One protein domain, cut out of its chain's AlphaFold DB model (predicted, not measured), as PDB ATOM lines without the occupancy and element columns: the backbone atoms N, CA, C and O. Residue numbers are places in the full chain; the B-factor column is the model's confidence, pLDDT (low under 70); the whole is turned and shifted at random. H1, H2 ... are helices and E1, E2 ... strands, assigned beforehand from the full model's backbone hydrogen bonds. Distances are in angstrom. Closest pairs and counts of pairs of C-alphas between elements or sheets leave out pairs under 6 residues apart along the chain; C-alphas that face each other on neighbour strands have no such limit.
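What this domain is: This is residues 17 to 85 of the 149 residues of an uncharacterized protein of Thaumarchaeota archaeon (UniProt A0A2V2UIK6). A small two-stranded hairpin, E1 and E2, lies in the middle of a loose, open arrangement, with helix H3 leading into it and helix H4 leading out of it, while helix H1 sticks out far from the rest at the first printed residues. No two named helices touch, and the short H2 sticks out near the other end of H3 from the hairpin. The printed part has 69 residues with four named helices and two named strands, in the order H1, H2, H3, E1, E2, H4; the sheet has the order E1 - E2 and is antiparallel. The class is mostly helix. The whole is loose, with a radius of gyration of the C-alphas of 14.1 A and spans of 40 by 31 by 22 A.

Where its parts are: H1 is residues 17 to 27 and measures 15.3 A from first to last C-alpha; C-alpha 17 is at (197.594, 131.858, 159.346). H2 is residues 38 to 41, 5.2 A long. H3 is residues 45 to 54, 14.3 A long, and C-alpha 45 is at (186.890, 144.441, 133.953). E1 is residues 57 to 60, 10.0 A long, and E2 is residues 65 to 68, 9.8 A long. H4 is residues 71 to 79, 12.2 A long, ending with C-alpha 79 at (178.452, 122.817, 127.558).

How they stand to each other: E1 and E2 form a hairpin of antiparallel neighbour strands, with 155 degrees between their directions. The C-alphas of residues 59 and 66 face each other at 4.5 A. N 58 and O 67 are within hydrogen-bond range at 3.0 A, and so are N 67 and O 58 at 2.8 A. The closest C-alphas of E2 and H4 are those of Ile 68 and Ile 74, 6.3 A apart. H3 and E2 are apart, but only just, with the closest C-alphas 8.3 A apart. H2 and H3 are close but not clearly touching; their closest C-alphas, of Gln 40 and Phe 47, are 7.3 A apart. H1 is apart from H2, H3, E1, E2 and H4. In H1, H3 and H4 every O i to N i+4 pair is within hydrogen-bond range; H2 is too short for such a pair.

The domain as a whole: The two C-alphas farthest apart are those of Ser 18 and Ala 82, at 41.3 A. Residues 17 to 29, 38 to 43 and 78 to 83 stand free; the body without them has 44 residues and spans 29 by 25 by 15 A. The printed part has no cut, and none of its links is long; the link from H1 to H2, of 10 residues, is short but not tight, and the others are tight. The mean pLDDT of the printed part is 82.3, and residues 17 to 32 are under 70.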
ATOM      1  N   ILE A  17     198.604 131.491 158.343       35.62
ATOM      2  CA  ILE A  17     197.594 131.858 159.346       35.62
ATOM      3  C   ILE A  17     197.371 133.381 159.381       35.62
ATOM      4  O   ILE A  17     196.240 133.837 159.557       35.62
ATOM      5  N   SER A  18     198.414 134.177 159.115       46.31
ATOM      6  CA  SER A  18     198.331 135.645 159.089       46.31
ATOM      7  C   SER A  18     197.330 136.163 158.050       46.31
ATOM      8  O   SER A  18     196.578 137.092 158.344       46.31
ATOM      9  N   ASN A  19     197.265 135.545 156.867       52.06
ATOM     10  CA  ASN A  19     196.340 135.980 155.823       52.06
ATOM     11  C   ASN A  19     194.895 135.547 156.091       52.06
ATOM     12  O   ASN A  19     193.986 136.266 155.694       52.06
ATOM     13  N   TYR A  20     194.658 134.420 156.770       52.41
ATOM     14  CA  TYR A  20     193.302 133.938 157.061       52.41
ATOM     15  C   TYR A  20     192.603 134.759 158.151       52.41
ATOM     16  O   TYR A  20     191.432 135.107 158.011       52.41
ATOM     17  N   GLU A  21     193.319 135.132 159.211       44.75
ATOM     18  CA  GLU A  21     192.743 135.949 160.285       44.75
ATOM     19  C   GLU A  21     192.604 137.430 159.873       44.75
ATOM     20  O   GLU A  21     191.619 138.074 160.233       44.75
ATOM     21  N   LEU A  22     193.485 137.947 158.999       48.84
ATOM     22  CA  LEU A  22     193.265 139.230 158.306       48.84
ATOM     23  C   LEU A  22     192.081 139.165 157.326       48.84
ATOM     24  O   LEU A  22     191.327 140.129 157.209       48.84
ATOM     25  N   TYR A  23     191.887 138.029 156.647       49.59
ATOM     26  CA  TYR A  23     190.741 137.806 155.769       49.59
ATOM     27  C   TYR A  23     189.438 137.795 156.568       49.59
ATOM     28  O   TYR A  23     188.500 138.480 156.188       49.59
ATOM     29  N   LYS A  24     189.383 137.125 157.724       40.38
ATOM     30  CA  LYS A  24     188.225 137.224 158.620       40.38
ATOM     31  C   LYS A  24     187.995 138.660 159.076       40.38
ATOM     32  O   LYS A  24     186.917 139.177 158.830       40.38
ATOM     33  N   ALA A  25     188.992 139.336 159.645       44.31
ATOM     34  CA  ALA A  25     188.812 140.668 160.231       44.31
ATOM     35  C   ALA A  25     188.331 141.755 159.241       44.31
ATOM     36  O   ALA A  25     187.779 142.763 159.672       44.31
ATOM     37  N   VAL A  26     188.506 141.555 157.928       45.22
ATOM     38  CA  VAL A  26     188.008 142.462 156.874       45.22
ATOM     39  C   VAL A  26     186.698 141.964 156.228       45.22
ATOM     40  O   VAL A  26     186.010 142.742 155.570       45.22
ATOM     41  N   VAL A  27     186.330 140.687 156.405       44.69
ATOM     42  CA  VAL A  27     185.228 140.017 155.677       44.69
ATOM     43  C   VAL A  27     184.046 139.615 156.580       44.69
ATOM     44  O   VAL A  27     182.964 139.353 156.055       44.69
ATOM     45  N   VAL A  28     184.163 139.640 157.918       36.47
ATOM     46  CA  VAL A  28     182.989 139.545 158.823       36.47
ATOM     47  C   VAL A  28     182.203 140.863 158.832       36.47
ATOM     48  O   VAL A  28     182.343 141.652 159.752       36.47
ATOM     49  N   ASP A  29     181.467 141.129 157.748       41.03
ATOM     50  CA  ASP A  29     180.096 141.698 157.746       41.03
ATOM     51  C   ASP A  29     179.582 142.074 156.341       41.03
ATOM     52  O   ASP A  29     178.521 142.682 156.191       41.03
ATOM     53  N   TYR A  30     180.297 141.707 155.272       42.28
ATOM     54  CA  TYR A  30     179.795 141.895 153.912       42.28
ATOM     55  C   TYR A  30     179.585 140.540 153.236       42.28
ATOM     56  O   TYR A  30     180.569 139.843 152.983       42.28
ATOM     57  N   PRO A  31     178.333 140.151 152.905       55.94
ATOM     58  CA  PRO A  31     178.096 138.959 152.099       55.94
ATOM     59  C   PRO A  31     178.915 139.075 150.815       55.94
ATOM     60  O   PRO A  31     178.982 140.158 150.217       55.94
ATOM     61  N   MET A  32     179.580 137.989 150.421       63.97
ATOM     62  CA  MET A  32     180.513 138.042 149.306       63.97
ATOM     63  C   MET A  32     179.788 138.459 148.024       63.97
ATOM     64  O   MET A  32     179.036 137.697 147.429       63.97
ATOM     65  N   MET A  33     180.029 139.693 147.585       77.38
ATOM     66  CA  MET A  33     179.309 140.278 146.464       77.38
ATOM     67  C   MET A  33     179.965 139.850 145.148       77.38
ATOM     68  O   MET A  33     180.947 140.446 144.702       77.38
ATOM     69  N   ILE A  34     179.419 138.808 144.517       89.81
ATOM     70  CA  ILE A  34     179.909 138.285 143.227       89.81
ATOM     71  C   ILE A  34     179.537 139.174 142.029       89.81
ATOM     72  O   ILE A  34     179.926 138.889 140.895       89.81
ATOM     73  N   PHE A  35     178.828 140.275 142.282       89.94
ATOM     74  CA  PHE A  35     178.404 141.252 141.287       89.94
ATOM     75  C   PHE A  35     179.154 142.583 141.451       89.94
ATOM     76  O   PHE A  35     179.361 143.042 142.579       89.94
ATOM     77  N   PRO A  36     179.537 143.249 140.348       90.56
ATOM     78  CA  PRO A  36     180.115 144.587 140.418       90.56
ATOM     79  C   PRO A  36     179.103 145.594 140.988       90.56
ATOM     80  O   PRO A  36     177.909 145.529 140.699       90.56
ATOM     81  N   THR A  37     179.582 146.578 141.755       89.50
ATOM     82  CA  THR A  37     178.735 147.696 142.217       89.50
ATOM     83  C   THR A  37     178.201 148.519 141.037       89.50
ATOM     84  O   THR A  37     178.818 148.518 139.968       89.50
ATOM     85  N   PRO A  38     177.138 149.331 141.213       90.88
ATOM     86  CA  PRO A  38     176.644 150.210 140.150       90.88
ATOM     87  C   PRO A  38     177.722 151.094 139.511       90.88
ATOM     88  O   PRO A  38     177.778 151.229 138.293       90.88
ATOM     89  N   LYS A  39     178.654 151.624 140.312       88.94
ATOM     90  CA  LYS A  39     179.800 152.393 139.803       88.94
ATOM     91  C   LYS A  39     180.775 151.524 139.000       88.94
ATOM     92  O   LYS A  39     181.320 151.979 138.000       88.94
ATOM     93  N   GLN A  40     181.005 150.283 139.427       89.88
ATOM     94  CA  GLN A  40     181.870 149.340 138.717       89.88
ATOM     95  C   GLN A  40     181.237 148.817 137.426       89.88
ATOM     96  O   GLN A  40     181.979 148.429 136.537       89.88
ATOM     97  N   MET A  41     179.911 148.839 137.262       91.75
ATOM     98  CA  MET A  41     179.273 148.399 136.012       91.75
ATOM     99  C   MET A  41     179.692 149.229 134.789       91.75
ATOM    100  O   MET A  41     179.720 148.695 133.685       91.75
ATOM    101  N   PHE A  42     180.105 150.489 134.972       95.31
ATOM    102  CA  PHE A  42     180.685 151.298 133.892       95.31
ATOM    103  C   PHE A  42     182.044 150.770 133.404       95.31
ATOM    104  O   PHE A  42     182.408 150.969 132.248       95.31
ATOM    105  N   ASN A  43     182.800 150.095 134.274       95.38
ATOM    106  CA  ASN A  43     184.048 149.418 133.932       95.38
ATOM    107  C   ASN A  43     184.243 148.183 134.835       95.38
ATOM    108  O   ASN A  43     184.940 148.266 135.855       95.38
ATOM    109  N   PRO A  44     183.626 147.035 134.495       95.69
ATOM    110  CA  PRO A  44     183.603 145.869 135.374       95.69
ATOM    111  C   PRO A  44     184.855 144.993 135.223       95.69
ATOM    112  O   PRO A  44     185.086 144.078 136.014       95.69
ATOM    113  N   TYR A  45     185.711 145.262 134.234       96.69
ATOM    114  CA  TYR A  45     186.890 144.441 133.953       96.69
ATOM    115  C   TYR A  45     187.883 144.342 135.124       96.69
ATOM    116  O   TYR A  45     188.361 143.231 135.379       96.69
ATOM    117  N   PRO A  46     188.176 145.417 135.889       96.50
ATOM    118  CA  PRO A  46     188.994 145.320 137.095       96.50
ATOM    119  C   PRO A  46     188.374 144.419 138.167       96.50
ATOM    120  O   PRO A  46     189.100 143.681 138.831       96.50
ATOM    121  N   PHE A  47     187.043 144.441 138.316       94.62
ATOM    122  CA  PHE A  47     186.326 143.545 139.225       94.62
ATOM    123  C   PHE A  47     186.516 142.085 138.795       94.62
ATOM    124  O   PHE A  47     187.054 141.288 139.562       94.62
ATOM    125  N   TYR A  48     186.219 141.752 137.535       95.62
ATOM    126  CA  TYR A  48     186.389 140.384 137.034       95.62
ATOM    127  C   TYR A  48     187.845 139.909 137.055       95.62
ATOM    128  O   TYR A  48     188.102 138.726 137.270       95.62
ATOM    129  N   LYS A  49     188.818 140.812 136.856       96.06
ATOM    130  CA  LYS A  49     190.244 140.484 136.991       96.06
ATOM    131  C   LYS A  49     190.567 140.020 138.410       96.06
ATOM    132  O   LYS A  49     191.241 139.005 138.551       96.06
ATOM    133  N   ARG A  50     190.070 140.718 139.437       94.06
ATOM    134  CA  ARG A  50     190.245 140.297 140.836       94.06
ATOM    135  C   ARG A  50     189.566 138.960 141.105       94.06
ATOM    136  O   ARG A  50     190.223 138.072 141.635       94.06
ATOM    137  N   MET A  51     188.317 138.783 140.669       95.25
ATOM    138  CA  MET A  51     187.592 137.525 140.884       95.25
ATOM    139  C   MET A  51     188.315 136.334 140.241       95.25
ATOM    140  O   MET A  51     188.531 135.327 140.893       95.25
ATOM    141  N   ARG A  52     188.825 136.460 139.008       95.88
ATOM    142  CA  ARG A  52     189.601 135.383 138.359       95.88
ATOM    143  C   ARG A  52     190.866 134.960 139.110       95.88
ATOM    144  O   ARG A  52     191.259 133.794 139.003       95.88
ATOM    145  N   ILE A  53     191.526 135.909 139.775       94.56
ATOM    146  CA  ILE A  53     192.789 135.684 140.489       94.56
ATOM    147  C   ILE A  53     192.507 135.100 141.867       94.56
ATOM    148  O   ILE A  53     193.043 134.047 142.198       94.56
ATOM    149  N   TYR A  54     191.660 135.774 142.640       92.94
ATOM    150  CA  TYR A  54     191.478 135.466 144.049       92.94
ATOM    151  C   TYR A  54     190.326 134.484 144.270       92.94
ATOM    152  O   TYR A  54     190.501 133.509 144.990       92.94
ATOM    153  N   HIS A  55     189.156 134.718 143.669       94.12
ATOM    154  CA  HIS A  55     187.916 133.973 143.951       94.12
ATOM    155  C   HIS A  55     187.310 133.404 142.646       94.12
ATOM    156  O   HIS A  55     186.244 133.842 142.206       94.12
ATOM    157  N   PRO A  56     188.013 132.489 141.948       94.56
ATOM    158  CA  PRO A  56     187.639 132.064 140.596       94.56
ATOM    159  C   PRO A  56     186.325 131.280 140.528       94.56
ATOM    160  O   PRO A  56     185.653 131.328 139.495       94.56
ATOM    161  N   ILE A  57     185.988 130.580 141.612       95.62
ATOM    162  CA  ILE A  57     184.715 129.909 141.860       95.62
ATOM    163  C   ILE A  57     184.346 130.250 143.295       95.62
ATOM    164  O   ILE A  57     185.156 130.026 144.198       95.62
ATOM    165  N   VAL A  58     183.164 130.811 143.508       94.62
ATOM    166  CA  VAL A  58     182.729 131.166 144.854       94.62
ATOM    167  C   VAL A  58     181.219 131.162 144.987       94.62
ATOM    168  O   VAL A  58     180.512 131.510 144.046       94.62
ATOM    169  N   TYR A  59     180.736 130.752 146.152       91.31
ATOM    170  CA  TYR A  59     179.322 130.773 146.479       91.31
ATOM    171  C   TYR A  59     178.944 132.116 147.111       91.31
ATOM    172  O   TYR A  59     179.643 132.617 147.991       91.31
ATOM    173  N   ASP A  60     177.860 132.710 146.624       88.25
ATOM    174  CA  ASP A  60     177.228 133.888 147.202       88.25
ATOM    175  C   ASP A  60     176.037 133.428 148.043       88.25
ATOM    176  O   ASP A  60     174.957 133.168 147.506       88.25
ATOM    177  N   ASP A  61     176.237 133.342 149.359       86.31
ATOM    178  CA  ASP A  61     175.201 132.916 150.305       86.31
ATOM    179  C   ASP A  61     173.946 133.795 150.232       86.31
ATOM    180  O   ASP A  61     172.827 133.300 150.378       86.31
ATOM    181  N   LYS A  62     174.105 135.097 149.954       83.94
ATOM    182  CA  LYS A  62     172.991 136.057 149.931       83.94
ATOM    183  C   LYS A  62     172.036 135.787 148.777       83.94
ATOM    184  O   LYS A  62     170.827 135.925 148.940       83.94
ATOM    185  N   ASN A  63     172.583 135.470 147.608       83.12
ATOM    186  CA  ASN A  63     171.797 135.208 146.405       83.12
ATOM    187  C   ASN A  63     171.608 133.707 146.141       83.12
ATOM    188  O   ASN A  63     170.902 133.343 145.205       83.12
ATOM    189  N   SER A  64     172.230 132.852 146.957       86.88
ATOM    190  CA  SER A  64     172.223 131.394 146.840       86.88
ATOM    191  C   SER A  64     172.682 130.892 145.465       86.88
ATOM    192  O   SER A  64     172.120 129.950 144.910       86.88
ATOM    193  N   VAL A  65     173.717 131.525 144.905       88.94
ATOM    194  CA  VAL A  65     174.249 131.221 143.564       88.94
ATOM    195  C   VAL A  65     175.764 131.071 143.572       88.94
ATOM    196  O   VAL A  65     176.463 131.626 144.414       88.94
ATOM    197  N   TRP A  66     176.284 130.354 142.579       93.44
ATOM    198  CA  TRP A  66     177.718 130.237 142.335       93.44
ATOM    199  C   TRP A  66     178.190 131.278 141.316       93.44
ATOM    200  O   TRP A  66     177.663 131.366 140.207       93.44
ATOM    201  N   GLY A  67     179.221 132.042 141.669       95.00
ATOM    202  CA  GLY A  67     179.985 132.882 140.756       95.00
ATOM    203  C   GLY A  67     181.166 132.113 140.167       95.00
ATOM    204  O   GLY A  67     181.995 131.584 140.905       95.00
ATOM    205  N   ILE A  68     181.265 132.079 138.836       96.88
ATOM    206  CA  ILE A  68     182.337 131.399 138.095       96.88
ATOM    207  C   ILE A  68     182.979 132.406 137.143       96.88
ATOM    208  O   ILE A  68     182.292 133.024 136.331       96.88
ATOM    209  N   PHE A  69     184.300 132.587 137.231       96.88
ATOM    210  CA  PHE A  69     184.976 133.714 136.571       96.88
ATOM    211  C   PHE A  69     186.030 133.317 135.537       96.88
ATOM    212  O   PHE A  69     186.436 134.152 134.718       96.88
ATOM    213  N   ARG A  70     186.511 132.070 135.555       97.12
ATOM    214  CA  ARG A  70     187.516 131.588 134.598       97.12
ATOM    215  C   ARG A  70     186.846 131.029 133.353       97.12
ATOM    216  O   ARG A  70     185.883 130.278 133.432       97.12
ATOM    217  N   TYR A  71     187.425 131.339 132.194       97.56
ATOM    218  CA  TYR A  71     186.896 130.912 130.898       97.56
ATOM    219  C   TYR A  71     186.725 129.392 130.788       97.56
ATOM    220  O   TYR A  71     185.693 128.932 130.314       97.56
ATOM    221  N   LYS A  72     187.721 128.614 131.237       97.75
ATOM    222  CA  LYS A  72     187.679 127.144 131.183       97.75
ATOM    223  C   LYS A  72     186.469 126.590 131.941       97.75
ATOM    224  O   LYS A  72     185.767 125.739 131.407       97.75
ATOM    225  N   ASP A  73     186.231 127.110 133.140       97.62
ATOM    226  CA  ASP A  73     185.177 126.639 134.037       97.62
ATOM    227  C   ASP A  73     183.796 127.059 133.511       97.62
ATOM    228  O   ASP A  73     182.886 126.241 133.438       97.62
ATOM    229  N   ILE A  74     183.668 128.299 133.021       97.38
ATOM    230  CA  ILE A  74     182.445 128.781 132.359       97.38
ATOM    231  C   ILE A  74     182.127 127.929 131.131       97.38
ATOM    232  O   ILE A  74     180.995 127.492 130.962       97.38
ATOM    233  N   LYS A  75     183.118 127.672 130.268       97.81
ATOM    234  CA  LYS A  75     182.916 126.863 129.063       97.81
ATOM    235  C   LYS A  75     182.433 125.461 129.420       97.81
ATOM    236  O   LYS A  75     181.509 124.990 128.777       97.81
ATOM    237  N   TYR A  76     183.035 124.832 130.432       97.25
ATOM    238  CA  TYR A  76     182.612 123.521 130.919       97.25
ATOM    239  C   TYR A  76     181.135 123.534 131.337       97.25
ATOM    240  O   TYR A  76     180.341 122.787 130.768       97.25
ATOM    241  N   VAL A  77     180.761 124.458 132.229       96.38
ATOM    242  CA  VAL A  77     179.385 124.617 132.728       96.38
ATOM    243  C   VAL A  77     178.389 124.870 131.598       96.38
ATOM    244  O   VAL A  77     177.346 124.232 131.551       96.38
ATOM    245  N   LEU A  78     178.720 125.749 130.649       94.25
ATOM    246  CA  LEU A  78     177.829 126.081 129.531       94.25
ATOM    247  C   LEU A  78     177.637 124.933 128.529       94.25
ATOM    248  O   LEU A  78     176.684 124.965 127.755       94.25
ATOM    249  N   THR A  79     178.544 123.955 128.490       94.50
ATOM    250  CA  THR A  79     178.452 122.817 127.558       94.50
ATOM    251  C   THR A  79     177.874 121.553 128.185       94.50
ATOM    252  O   THR A  79     177.328 120.720 127.467       94.50
ATOM    253  N   ASP A  80     177.979 121.400 129.505       95.75
ATOM    254  CA  ASP A  80     177.538 120.215 130.242       95.75
ATOM    255  C   ASP A  80     176.106 120.389 130.772       95.75
ATOM    256  O   ASP A  80     175.855 120.450 131.974       95.75
ATOM    257  N   HIS A  81     175.144 120.472 129.850       92.00
ATOM    258  CA  HIS A  81     173.727 120.677 130.180       92.00
ATOM    259  C   HIS A  81     173.106 119.526 131.000       92.00
ATOM    260  O   HIS A  81     172.025 119.681 131.559       92.00
ATOM    261  N   ALA A  82     173.762 118.360 131.062       92.06
ATOM    262  CA  ALA A  82     173.313 117.234 131.878       92.06
ATOM    263  C   ALA A  82     173.504 117.509 133.378       92.06
ATOM    264  O   ALA A  82     172.649 117.137 134.179       92.06
ATOM    265  N   ASN A  83     174.599 118.184 133.743       93.31
ATOM    266  CA  ASN A  83     174.879 118.582 135.123       93.31
ATOM    267  C   ASN A  83     174.457 120.031 135.422       93.31
ATOM    268  O   ASN A  83     174.150 120.355 136.569       93.31
ATOM    269  N   PHE A  84     174.407 120.895 134.403       92.69
ATOM    270  CA  PHE A  84     174.047 122.311 134.518       92.69
ATOM    271  C   PHE A  84     172.854 122.636 133.615       92.69
ATOM    272  O   PHE A  84     172.987 123.197 132.529       92.69
ATOM    273  N   SER A  85     171.678 122.241 134.090       90.94
ATOM    274  CA  SER A  85     170.400 122.405 133.398       90.94
ATOM    275  C   SER A  85     170.015 123.879 133.213       90.94
ATOM    276  O   SER A  85     170.148 124.695 134.130       90.94
TER     277      SER A  85